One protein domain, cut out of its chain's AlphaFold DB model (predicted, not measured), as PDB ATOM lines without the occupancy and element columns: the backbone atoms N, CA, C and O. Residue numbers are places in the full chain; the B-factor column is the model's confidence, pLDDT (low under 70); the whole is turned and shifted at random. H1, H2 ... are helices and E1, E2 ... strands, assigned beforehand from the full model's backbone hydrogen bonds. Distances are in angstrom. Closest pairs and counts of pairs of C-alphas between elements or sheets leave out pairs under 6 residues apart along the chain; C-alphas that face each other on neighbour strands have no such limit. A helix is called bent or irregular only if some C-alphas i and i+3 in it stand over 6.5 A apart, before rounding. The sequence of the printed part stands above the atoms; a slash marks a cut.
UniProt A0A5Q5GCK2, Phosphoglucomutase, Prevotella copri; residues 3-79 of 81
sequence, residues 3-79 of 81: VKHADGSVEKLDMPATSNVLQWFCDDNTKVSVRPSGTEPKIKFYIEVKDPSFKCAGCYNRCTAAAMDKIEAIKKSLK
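AT A GLANCE: This is residues 3 to 79 of the 81 residues of the protein "Phosphoglucomutase" of Prevotella copri (UniProt A0A5Q5GCK2). A small three-stranded antiparallel sheet, E2 E3 E4, makes the middle of a stretched-out domain, with a long helix, H1, at one end and a thin arm of chain holding E1 at the other. H1 only grazes the sheet through residues 67 to 75, mostly beside E4, while residues 5 to 10 of the arm and residues 56 to 61 stick out. The printed part has 77 residues, with four named strands and then one named helix along the chain, E1 E2 E3 E4 H1; the sheet's order is E2 - E3 - E4, and the class is mixed, helices and strands. The whole is extended, with a radius of gyration of the C-alphas of 18.0 A, and its C-alphas span 50 by 33 by 24 A, only just elongated.

IN THESE COORDINATES: The printed part begins at C-alpha 3, at (224.712, 150.898, 137.710). E1 is residues 10 to 12, 6.7 A from first to last C-alpha. E2 is residues 22 to 25, 10.2 A long, beginning at C-alpha 22, at (215.707, 154.706, 159.931). E3 is residues 31 to 36, 17.0 A long, and E4 is residues 43 to 48, 16.5 A long. H1 is residues 57 to 77, 30.8 A long, and ends at C-alpha 77, at (210.111, 147.845, 173.970). H1 is irregular, with C-alphas 58 and 61 7.3 A apart, and it has a kink of 28 degrees near residue 64.

HOW THE PARTS SIT: E2, E3 and E4 form a meander, each strand the antiparallel neighbour of the one before, with E2 and E4 as edge strands. E2 and E3 are a hairpin, their directions at 178 degrees; N 22 and O 34 are within hydrogen-bond range at 2.9 A, as are N 34 and O 22 at 2.8 A. E3 and E4 are also a hairpin, at 165 degrees, with N 33 and O 46 at 2.8 A and N 46 and O 33 at 2.8 A. H1 is on the sheet but only grazes it; the closest C-alphas of E4 and H1 are those of Ile 47 and Ile 71, 6.8 A apart. In H1, 15 of 17 O i to N i+4 pairs are within hydrogen-bond range. E1 pairs with no named strand, but residues 3 to 4 pair antiparallel with residues 10 to 11 of E1. E1 is apart from E2, E3, E4 and H1.

THE WHOLE: The two C-alphas farthest apart are those of Asp 7 and Arg 62, 50.6 A. The printed part has no cut. The link E2 to E3 is tight; the links E1 to E2, E3 to E4 and E4 to H1 are short. Mean pLDDT of the printed part is 90.9, and residues 15 to 19, between E1 and E2, are under 70.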
ATOM      1  N   VAL A   3     225.006 151.628 138.946       79.56
ATOM      2  CA  VAL A   3     224.712 150.898 137.710       79.56
ATOM      3  C   VAL A   3     226.039 150.552 137.056       79.56
ATOM      4  O   VAL A   3     226.893 151.418 136.889       79.56
ATOM      5  N   LYS A   4     226.212 149.276 136.704       86.00
ATOM      6  CA  LYS A   4     227.317 148.826 135.855       86.00
ATOM      7  C   LYS A   4     226.810 148.685 134.430       86.00
ATOM      8  O   LYS A   4     225.895 147.898 134.184       86.00
ATOM      9  N   HIS A   5     227.400 149.437 133.513       87.88
ATOM     10  CA  HIS A   5     227.089 149.367 132.091       87.88
ATOM     11  C   HIS A   5     227.865 148.225 131.422       87.88
ATOM     12  O   HIS A   5     228.854 147.717 131.953       87.88
ATOM     13  N   ALA A   6     227.411 147.807 130.239       88.69
ATOM     14  CA  ALA A   6     228.038 146.719 129.484       88.69
ATOM     15  C   ALA A   6     229.477 147.042 129.028       88.69
ATOM     16  O   ALA A   6     230.257 146.126 128.790       88.69
ATOM     17  N   ASP A   7     229.833 148.326 128.945       92.62
ATOM     18  CA  ASP A   7     231.185 148.811 128.640       92.62
ATOM     19  C   ASP A   7     232.111 148.869 129.874       92.62
ATOM     20  O   ASP A   7     233.266 149.276 129.769       92.62
ATOM     21  N   GLY A   8     231.618 148.451 131.044       88.06
ATOM     22  CA  GLY A   8     232.361 148.437 132.301       88.06
ATOM     23  C   GLY A   8     232.359 149.765 133.059       88.06
ATOM     24  O   GLY A   8     232.896 149.813 134.168       88.06
ATOM     25  N   SER A   9     231.742 150.821 132.520       91.38
ATOM     26  CA  SER A   9     231.564 152.074 133.251       91.38
ATOM     27  C   SER A   9     230.600 151.893 134.429       91.38
ATOM     28  O   SER A   9     229.675 151.070 134.402       91.38
ATOM     29  N   VAL A  10     230.862 152.636 135.507       88.50
ATOM     30  CA  VAL A  10     230.066 152.609 136.735       88.50
ATOM     31  C   VAL A  10     229.537 154.006 136.988       88.50
ATOM     32  O   VAL A  10     230.317 154.937 137.192       88.50
ATOM     33  N   GLU A  11     228.216 154.146 137.000       89.25
ATOM     34  CA  GLU A  11     227.555 155.408 137.305       89.25
ATOM     35  C   GLU A  11     226.876 155.325 138.673       89.25
ATOM     36  O   GLU A  11     226.175 154.358 139.010       89.25
ATOM     37  N   LYS A  12     227.096 156.358 139.490       80.88
ATOM     38  CA  LYS A  12     226.389 156.502 140.757       80.88
ATOM     39  C   LYS A  12     224.949 156.883 140.438       80.88
ATOM     40  O   LYS A  12     224.703 157.947 139.887       80.88
ATOM     41  N   LEU A  13     224.011 156.018 140.811       74.81
ATOM     42  CA  LEU A  13     222.602 156.240 140.523       74.81
ATOM     43  C   LEU A  13     222.110 157.461 141.311       74.81
ATOM     44  O   LEU A  13     222.095 157.428 142.549       74.81
ATOM     45  N   ASP A  14     221.736 158.523 140.598       70.50
ATOM     46  CA  ASP A  14     221.174 159.729 141.196       70.50
ATOM     47  C   ASP A  14     219.751 159.427 141.674       70.50
ATOM     48  O   ASP A  14     218.809 159.282 140.893       70.50
ATOM     49  N   MET A  15     219.622 159.212 142.983       61.97
ATOM     50  CA  MET A  15     218.349 158.941 143.631       61.97
ATOM     51  C   MET A  15     217.959 160.155 144.472       61.97
ATOM     52  O   MET A  15     218.758 160.581 145.307       61.97
ATOM     53  N   PRO A  16     216.714 160.653 144.350       65.69
ATOM     54  CA  PRO A  16     216.269 161.860 145.048       65.69
ATOM     55  C   PRO A  16     216.290 161.729 146.582       65.69
ATOM     56  O   PRO A  16     216.246 162.737 147.282       65.69
ATOM     57  N   ALA A  17     216.379 160.507 147.119       61.03
ATOM     58  CA  ALA A  17     216.622 160.256 148.534       61.03
ATOM     59  C   ALA A  17     217.550 159.051 148.736       61.03
ATOM     60  O   ALA A  17     217.391 157.990 148.123       61.03
ATOM     61  N   THR A  18     218.502 159.186 149.657       62.41
ATOM     62  CA  THR A  18     219.399 158.111 150.081       62.41
ATOM     63  C   THR A  18     218.652 157.135 150.995       62.41
ATOM     64  O   THR A  18     218.736 157.265 152.203       62.41
ATOM     65  N   SER A  19     217.936 156.153 150.433       67.62
ATOM     66  CA  SER A  19     217.272 155.036 151.143       67.62
ATOM     67  C   SER A  19     216.284 155.421 152.265       67.62
ATOM     68  O   SER A  19     216.648 155.973 153.295       67.62
ATOM     69  N   ASN A  20     215.024 154.991 152.145       78.31
ATOM     70  CA  ASN A  20     214.007 155.135 153.199       78.31
ATOM     71  C   ASN A  20     214.262 154.151 154.357       78.31
ATOM     72  O   ASN A  20     213.549 153.159 154.503       78.31
ATOM     73  N   VAL A  21     215.313 154.375 155.142       88.62
ATOM     74  CA  VAL A  21     215.658 153.563 156.311       88.62
ATOM     75  C   VAL A  21     215.952 154.464 157.504       88.62
ATOM     76  O   VAL A  21     216.762 155.382 157.415       88.62
ATOM     77  N   LEU A  22     215.302 154.185 158.631       91.94
ATOM     78  CA  LEU A  22     215.707 154.706 159.931       91.94
ATOM     79  C   LEU A  22     216.625 153.677 160.574       91.94
ATOM     80  O   LEU A  22     216.279 152.497 160.628       91.94
ATOM     81  N   GLN A  23     217.797 154.107 161.030       94.12
ATOM     82  CA  GLN A  23     218.789 153.206 161.595       94.12
ATOM     83  C   GLN A  23     219.392 153.808 162.857       94.12
ATOM     84  O   GLN A  23     219.968 154.894 162.821       94.12
ATOM     85  N   TRP A  24     219.271 153.079 163.961       95.06
ATOM     86  CA  TRP A  24     219.885 153.420 165.235       95.06
ATOM     87  C   TRP A  24     221.093 152.526 165.461       95.06
ATOM     88  O   TRP A  24     221.007 151.307 165.306       95.06
ATOM     89  N   PHE A  25     222.204 153.152 165.839       95.56
ATOM     90  CA  PHE A  25     223.412 152.484 166.299       95.56
ATOM     91  C   PHE A  25     223.559 152.786 167.784       95.56
ATOM     92  O   PHE A  25     223.670 153.949 168.166       95.56
ATOM     93  N   CYS A  26     223.500 151.752 168.609       94.44
ATOM     94  CA  CYS A  26     223.632 151.880 170.051       94.44
ATOM     95  C   CYS A  26     225.093 151.691 170.474       94.44
ATOM     96  O   CYS A  26     225.860 151.002 169.794       94.44
ATOM     97  N   ASP A  27     225.458 152.241 171.631       95.12
ATOM     98  CA  ASP A  27     226.830 152.203 172.163       95.12
ATOM     99  C   ASP A  27     227.371 150.776 172.358       95.12
ATOM    100  O   ASP A  27     228.572 150.525 172.267       95.12
ATOM    101  N   ASP A  28     226.483 149.806 172.573       93.62
ATOM    102  CA  ASP A  28     226.826 148.392 172.732       93.62
ATOM    103  C   ASP A  28     226.894 147.610 171.406       93.62
ATOM    104  O   ASP A  28     226.967 146.381 171.409       93.62
ATOM    105  N   ASN A  29     226.920 148.312 170.269       93.25
ATOM    106  CA  ASN A  29     226.882 147.770 168.905       93.25
ATOM    107  C   ASN A  29     225.573 147.062 168.522       93.25
ATOM    108  O   ASN A  29     225.531 146.374 167.500       93.25
ATOM    109  N   THR A  30     224.501 147.227 169.297       96.19
ATOM    110  CA  THR A  30     223.158 146.881 168.818       96.19
ATOM    111  C   THR A  30     222.771 147.820 167.691       96.19
ATOM    112  O   THR A  30     223.028 149.026 167.745       96.19
ATOM    113  N   LYS A  31     222.121 147.272 166.671       97.06
ATOM    114  CA  LYS A  31     221.600 148.044 165.554       97.06
ATOM    115  C   LYS A  31     220.146 147.689 165.316       97.06
ATOM    116  O   LYS A  31     219.787 146.519 165.205       97.06
ATOM    117  N   VAL A  32     219.315 148.719 165.214       96.69
ATOM    118  CA  VAL A  32     217.901 148.585 164.857       96.69
ATOM    119  C   VAL A  32     217.682 149.346 163.563       96.69
ATOM    120  O   VAL A  32     217.996 150.531 163.484       96.69
ATOM    121  N   SER A  33     217.161 148.666 162.545       95.81
ATOM    122  CA  SER A  33     216.859 149.266 161.244       95.81
ATOM    123  C   SER A  33     215.380 149.096 160.924       95.81
ATOM    124  O   SER A  33     214.845 147.992 161.021       95.81
ATOM    125  N   VAL A  34     214.721 150.175 160.514       94.94
ATOM    126  CA  VAL A  34     213.290 150.209 160.201       94.94
ATOM    127  C   VAL A  34     213.100 150.796 158.816       94.94
ATOM    128  O   VAL A  34     213.621 151.867 158.508       94.94
ATOM    129  N   ARG A  35     212.351 150.098 157.963       93.38
ATOM    130  CA  ARG A  35     212.045 150.575 156.609       93.38
ATOM    131  C   ARG A  35     210.666 150.127 156.137       93.38
ATOM    132  O   ARG A  35     210.240 149.024 156.487       93.38
ATOM    133  N   PRO A  36     209.991 150.903 155.276       92.44
ATOM    134  CA  PRO A  36     208.860 150.387 154.526       92.44
ATOM    135  C   PRO A  36     209.318 149.259 153.591       92.44
ATOM    136  O   PRO A  36     210.403 149.297 152.989       92.44
ATOM    137  N   SER A  37     208.489 148.224 153.482       89.12
ATOM    138  CA  SER A  37     208.610 147.232 152.421       89.12
ATOM    139  C   SER A  37     208.297 147.893 151.076       89.12
ATOM    140  O   SER A  37     207.408 148.731 150.985       89.12
ATOM    141  N   GLY A  38     209.039 147.527 150.028       84.31
ATOM    142  CA  GLY A  38     208.826 148.082 148.687       84.31
ATOM    143  C   GLY A  38     207.659 147.444 147.926       84.31
ATOM    144  O   GLY A  38     207.179 148.030 146.967       84.31
ATOM    145  N   THR A  39     207.215 146.251 148.335       86.75
ATOM    146  CA  THR A  39     206.226 145.443 147.596       86.75
ATOM    147  C   THR A  39     204.960 145.134 148.391       86.75
ATOM    148  O   THR A  39     203.986 144.657 147.823       86.75
ATOM    149  N   GLU A  40     204.954 145.383 149.700       86.00
ATOM    150  CA  GLU A  40     203.838 145.043 150.591       86.00
ATOM    151  C   GLU A  40     203.553 146.218 151.534       86.00
ATOM    152  O   GLU A  40     204.498 146.920 151.902       86.00
ATOM    153  N   PRO A  41     202.305 146.414 152.000       91.75
ATOM    154  CA  PRO A  41     201.962 147.449 152.977       91.75
ATOM    155  C   PRO A  41     202.415 147.044 154.394       91.75
ATOM    156  O   PRO A  41     201.609 146.885 155.305       91.75
ATOM    157  N   LYS A  42     203.722 146.820 154.573       90.50
ATOM    158  CA  LYS A  42     204.349 146.394 155.831       90.50
ATOM    159  C   LYS A  42     205.586 147.227 156.138       90.50
ATOM    160  O   LYS A  42     206.336 147.602 155.235       90.50
ATOM    161  N   ILE A  43     205.849 147.425 157.425       93.06
ATOM    162  CA  ILE A  43     207.119 147.958 157.923       93.06
ATOM    163  C   ILE A  43     208.013 146.781 158.327       93.06
ATOM    164  O   ILE A  43     207.579 145.890 159.053       93.06
ATOM    165  N   LYS A  44     209.253 146.758 157.834       92.94
ATOM    166  CA  LYS A  44     210.255 145.737 158.167       92.94
ATOM    167  C   LYS A  44     211.179 146.267 159.256       92.94
ATOM    168  O   LYS A  44     211.781 147.328 159.083       92.94
ATOM    169  N   PHE A  45     211.305 145.493 160.328       95.75
ATOM    170  CA  PHE A  45     212.245 145.719 161.419       95.75
ATOM    171  C   PHE A  45     213.390 144.712 161.310       95.75
ATOM    172  O   PHE A  45     213.158 143.517 161.139       95.75
ATOM    173  N   TYR A  46     214.618 145.201 161.418       95.69
ATOM    174  CA  TYR A  46     215.827 144.395 161.525       95.69
ATOM    175  C   TYR A  46     216.491 144.737 162.853       95.69
ATOM    176  O   TYR A  46     216.744 145.911 163.123       95.69
ATOM    177  N   ILE A  47     216.750 143.723 163.674       96.94
ATOM    178  CA  ILE A  47     217.413 143.866 164.970       96.94
ATOM    179  C   ILE A  47     218.685 143.025 164.907       96.94
ATOM    180  O   ILE A  47     218.626 141.814 164.710       96.94
ATOM    181  N   GLU A  48     219.831 143.677 165.048       96.94
ATOM    182  CA  GLU A  48     221.147 143.049 165.059       96.94
ATOM    183  C   GLU A  48     221.755 143.245 166.449       96.94
ATOM    184  O   GLU A  48     221.920 144.375 166.915       96.94
ATOM    185  N   VAL A  49     222.085 142.141 167.118       96.31
ATOM    186  CA  VAL A  49     222.737 142.140 168.431       96.31
ATOM    187  C   VAL A  49     224.109 141.500 168.291       96.31
ATOM    188  O   VAL A  49     224.249 140.418 167.722       96.31
ATOM    189  N   LYS A  50     225.125 142.161 168.845       92.50
ATOM    190  CA  LYS A  50     226.492 141.651 168.895       92.50
ATOM    191  C   LYS A  50     226.867 141.333 170.336       92.50
ATOM    192  O   LYS A  50     226.966 142.237 171.156       92.50
ATOM    193  N   ASP A  51     227.118 140.060 170.630       93.12
ATOM    194  CA  ASP A  51     227.687 139.650 171.916       93.12
ATOM    195  C   ASP A  51     229.229 139.721 171.839       93.12
ATOM    196  O   ASP A  51     229.851 138.917 171.133       93.12
ATOM    197  N   PRO A  52     229.889 140.665 172.538       91.31
ATOM    198  CA  PRO A  52     231.345 140.798 172.497       91.31
ATOM    199  C   PRO A  52     232.081 139.614 173.146       91.31
ATOM    200  O   PRO A  52     233.286 139.450 172.912       91.31
ATOM    201  N   SER A  53     231.382 138.785 173.931       93.50
ATOM    202  CA  SER A  53     231.909 137.586 174.590       93.50
ATOM    203  C   SER A  53     231.919 136.343 173.692       93.50
ATOM    204  O   SER A  53     232.464 135.308 174.085       93.50
ATOM    205  N   PHE A  54     231.399 136.434 172.462       95.38
ATOM    206  CA  PHE A  54     231.538 135.378 171.462       95.38
ATOM    207  C   PHE A  54     232.998 135.289 170.990       95.38
ATOM    208  O   PHE A  54     233.430 136.024 170.102       95.38
ATOM    209  N   LYS A  55     233.787 134.405 171.613       95.75
ATOM    210  CA  LYS A  55     235.225 134.224 171.322       95.75
ATOM    211  C   LYS A  55     235.593 132.830 170.809       95.75
ATOM    212  O   LYS A  55     236.739 132.609 170.433       95.75
ATOM    213  N   CYS A  56     234.658 131.882 170.834       96.69
ATOM    214  CA  CYS A  56     234.944 130.469 170.610       96.69
ATOM    215  C   CYS A  56     233.720 129.699 170.099       96.69
ATOM    216  O   CYS A  56     232.588 130.102 170.352       96.69
ATOM    217  N   ALA A  57     233.924 128.545 169.455       97.00
ATOM    218  CA  ALA A  57     232.816 127.698 168.996       97.00
ATOM    219  C   ALA A  57     231.933 127.197 170.158       97.00
ATOM    220  O   ALA A  57     230.709 127.256 170.076       97.00
ATOM    221  N   GLY A  58     232.538 126.799 171.286       97.25
ATOM    222  CA  GLY A  58     231.799 126.382 172.490       97.25
ATOM    223  C   GLY A  58     230.969 127.500 173.137       97.25
ATOM    224  O   GLY A  58     230.080 127.236 173.939       97.25
ATOM    225  N   CYS A  59     231.222 128.754 172.764       96.69
ATOM    226  CA  CYS A  59     230.516 129.922 173.265       96.69
ATOM    227  C   CYS A  59     229.149 130.103 172.570       96.69
ATOM    228  O   CYS A  59     228.319 130.859 173.076       96.69
ATOM    229  N   TYR A  60     228.913 129.413 171.444       96.31
ATOM    230  CA  TYR A  60     227.781 129.643 170.546       96.31
ATOM    231  C   TYR A  60     226.429 129.599 171.258       96.31
ATOM    232  O   TYR A  60     225.726 130.603 171.273       96.31
ATOM    233  N   ASN A  61     226.097 128.491 171.927       97.75
ATOM    234  CA  ASN A  61     224.778 128.323 172.550       97.75
ATOM    235  C   ASN A  61     224.484 129.407 173.601       97.75
ATOM    236  O   ASN A  61     223.401 129.989 173.596       97.75
ATOM    237  N   ARG A  62     225.458 129.722 174.466       97.06
ATOM    238  CA  ARG A  62     225.310 130.747 175.513       97.06
ATOM    239  C   ARG A  62     225.119 132.144 174.918       97.06
ATOM    240  O   ARG A  62     224.236 132.870 175.358       97.06
ATOM    241  N   CYS A  63     225.946 132.517 173.941       97.06
ATOM    242  CA  CYS A  63     225.891 133.852 173.339       97.06
ATOM    243  C   CYS A  63     224.627 134.027 172.486       97.06
ATOM    244  O   CYS A  63     224.019 135.091 172.504       97.06
ATOM    245  N   THR A  64     224.194 132.979 171.777       96.25
ATOM    246  CA  THR A  64     222.929 132.986 171.030       96.25
ATOM    247  C   THR A  64     221.742 133.158 171.971       96.25
ATOM    248  O   THR A  64     220.887 133.991 171.694       96.25
ATOM    249  N   ALA A  65     221.704 132.443 173.102       97.50
ATOM    250  CA  ALA A  65     220.645 132.616 174.097       97.50
ATOM    251  C   ALA A  65     220.592 134.062 174.623       97.50
ATOM    252  O   ALA A  65     219.552 134.705 174.537       97.50
ATOM    253  N   ALA A  66     221.736 134.617 175.044       96.69
ATOM    254  CA  ALA A  66     221.813 136.000 175.518       96.69
ATOM    255  C   ALA A  66     221.408 137.032 174.444       96.69
ATOM    256  O   ALA A  66     220.749 138.028 174.745       96.69
ATOM    257  N   ALA A  67     221.779 136.801 173.180       96.81
ATOM    258  CA  ALA A  67     221.378 137.658 172.070       96.81
ATOM    259  C   ALA A  67     219.864 137.591 171.805       96.81
ATOM    260  O   ALA A  67     219.251 138.632 171.569       96.81
ATOM    261  N   MET A  68     219.258 136.401 171.884       96.62
ATOM    262  CA  MET A  68     217.813 136.220 171.717       96.62
ATOM    263  C   MET A  68     217.022 136.892 172.840       96.62
ATOM    264  O   MET A  68     216.078 137.620 172.544       96.62
ATOM    265  N   ASP A  69     217.449 136.754 174.097       97.38
ATOM    266  CA  ASP A  69     216.812 137.439 175.233       97.38
ATOM    267  C   ASP A  69     216.791 138.959 175.027       97.38
ATOM    268  O   ASP A  69     215.790 139.638 175.272       97.38
ATOM    269  N   LYS A  70     217.892 139.509 174.502       97.00
ATOM    270  CA  LYS A  70     217.982 140.930 174.171       97.00
ATOM    271  C   LYS A  70     217.083 141.321 172.998       97.00
ATOM    272  O   LYS A  70     216.456 142.377 173.051       97.00
ATOM    273  N   ILE A  71     217.007 140.500 171.949       96.75
ATOM    274  CA  ILE A  71     216.101 140.728 170.813       96.75
ATOM    275  C   ILE A  71     214.647 140.773 171.293       96.75
ATOM    276  O   ILE A  71     213.923 141.695 170.920       96.75
ATOM    277  N   GLU A  72     214.231 139.847 172.158       97.19
ATOM    278  CA  GLU A  72     212.875 139.831 172.720       97.19
ATOM    279  C   GLU A  72     212.600 141.063 173.593       97.19
ATOM    280  O   GLU A  72     211.549 141.692 173.470       97.19
ATOM    281  N   ALA A  73     213.572 141.501 174.400       96.94
ATOM    282  CA  ALA A  73     213.449 142.751 175.149       96.94
ATOM    283  C   ALA A  73     213.270 143.976 174.228       96.94
ATOM    284  O   ALA A  73     212.434 144.843 174.502       96.94
ATOM    285  N   ILE A  74     214.013 144.042 173.114       95.94
ATOM    286  CA  ILE A  74     213.888 145.119 172.121       95.94
ATOM    287  C   ILE A  74     212.518 145.062 171.439       95.94
ATOM    288  O   ILE A  74     211.845 146.093 171.372       95.94
ATOM    289  N   LYS A  75     212.070 143.884 170.986       96.25
ATOM    290  CA  LYS A  75     210.743 143.699 170.376       96.25
ATOM    291  C   LYS A  75     209.632 144.200 171.289       96.25
ATOM    292  O   LYS A  75     208.826 145.026 170.858       96.25
ATOM    293  N   LYS A  76     209.668 143.815 172.566       97.00
ATOM    294  CA  LYS A  76     208.715 144.280 173.574       97.00
ATOM    295  C   LYS A  76     208.758 145.793 173.771       97.00
ATOM    296  O   LYS A  76     207.712 146.436 173.829       97.00
ATOM    297  N   SER A  77     209.954 146.386 173.831       95.06
ATOM    298  CA  SER A  77     210.111 147.845 173.970       95.06
ATOM    299  C   SER A  77     209.527 148.620 172.781       95.06
ATOM    300  O   SER A  77     208.942 149.688 172.959       95.06
ATOM    301  N   LEU A  78     209.632 148.043 171.582       94.25
ATOM    302  CA  LEU A  78     209.107 148.588 170.333       94.25
ATOM    303  C   LEU A  78     207.646 148.189 170.071       94.25
ATOM    304  O   LEU A  78     207.079 148.631 169.074       94.25
ATOM    305  N   LYS A  79     207.033 147.395 170.963       95.50
ATOM    306  CA  LYS A  79     205.664 146.870 170.841       95.50
ATOM    307  C   LYS A  79     205.451 146.077 169.544       95.50
ATOM    308  O   LYS A  79     204.479 146.300 168.829       95.50
TER     309      LYS A  79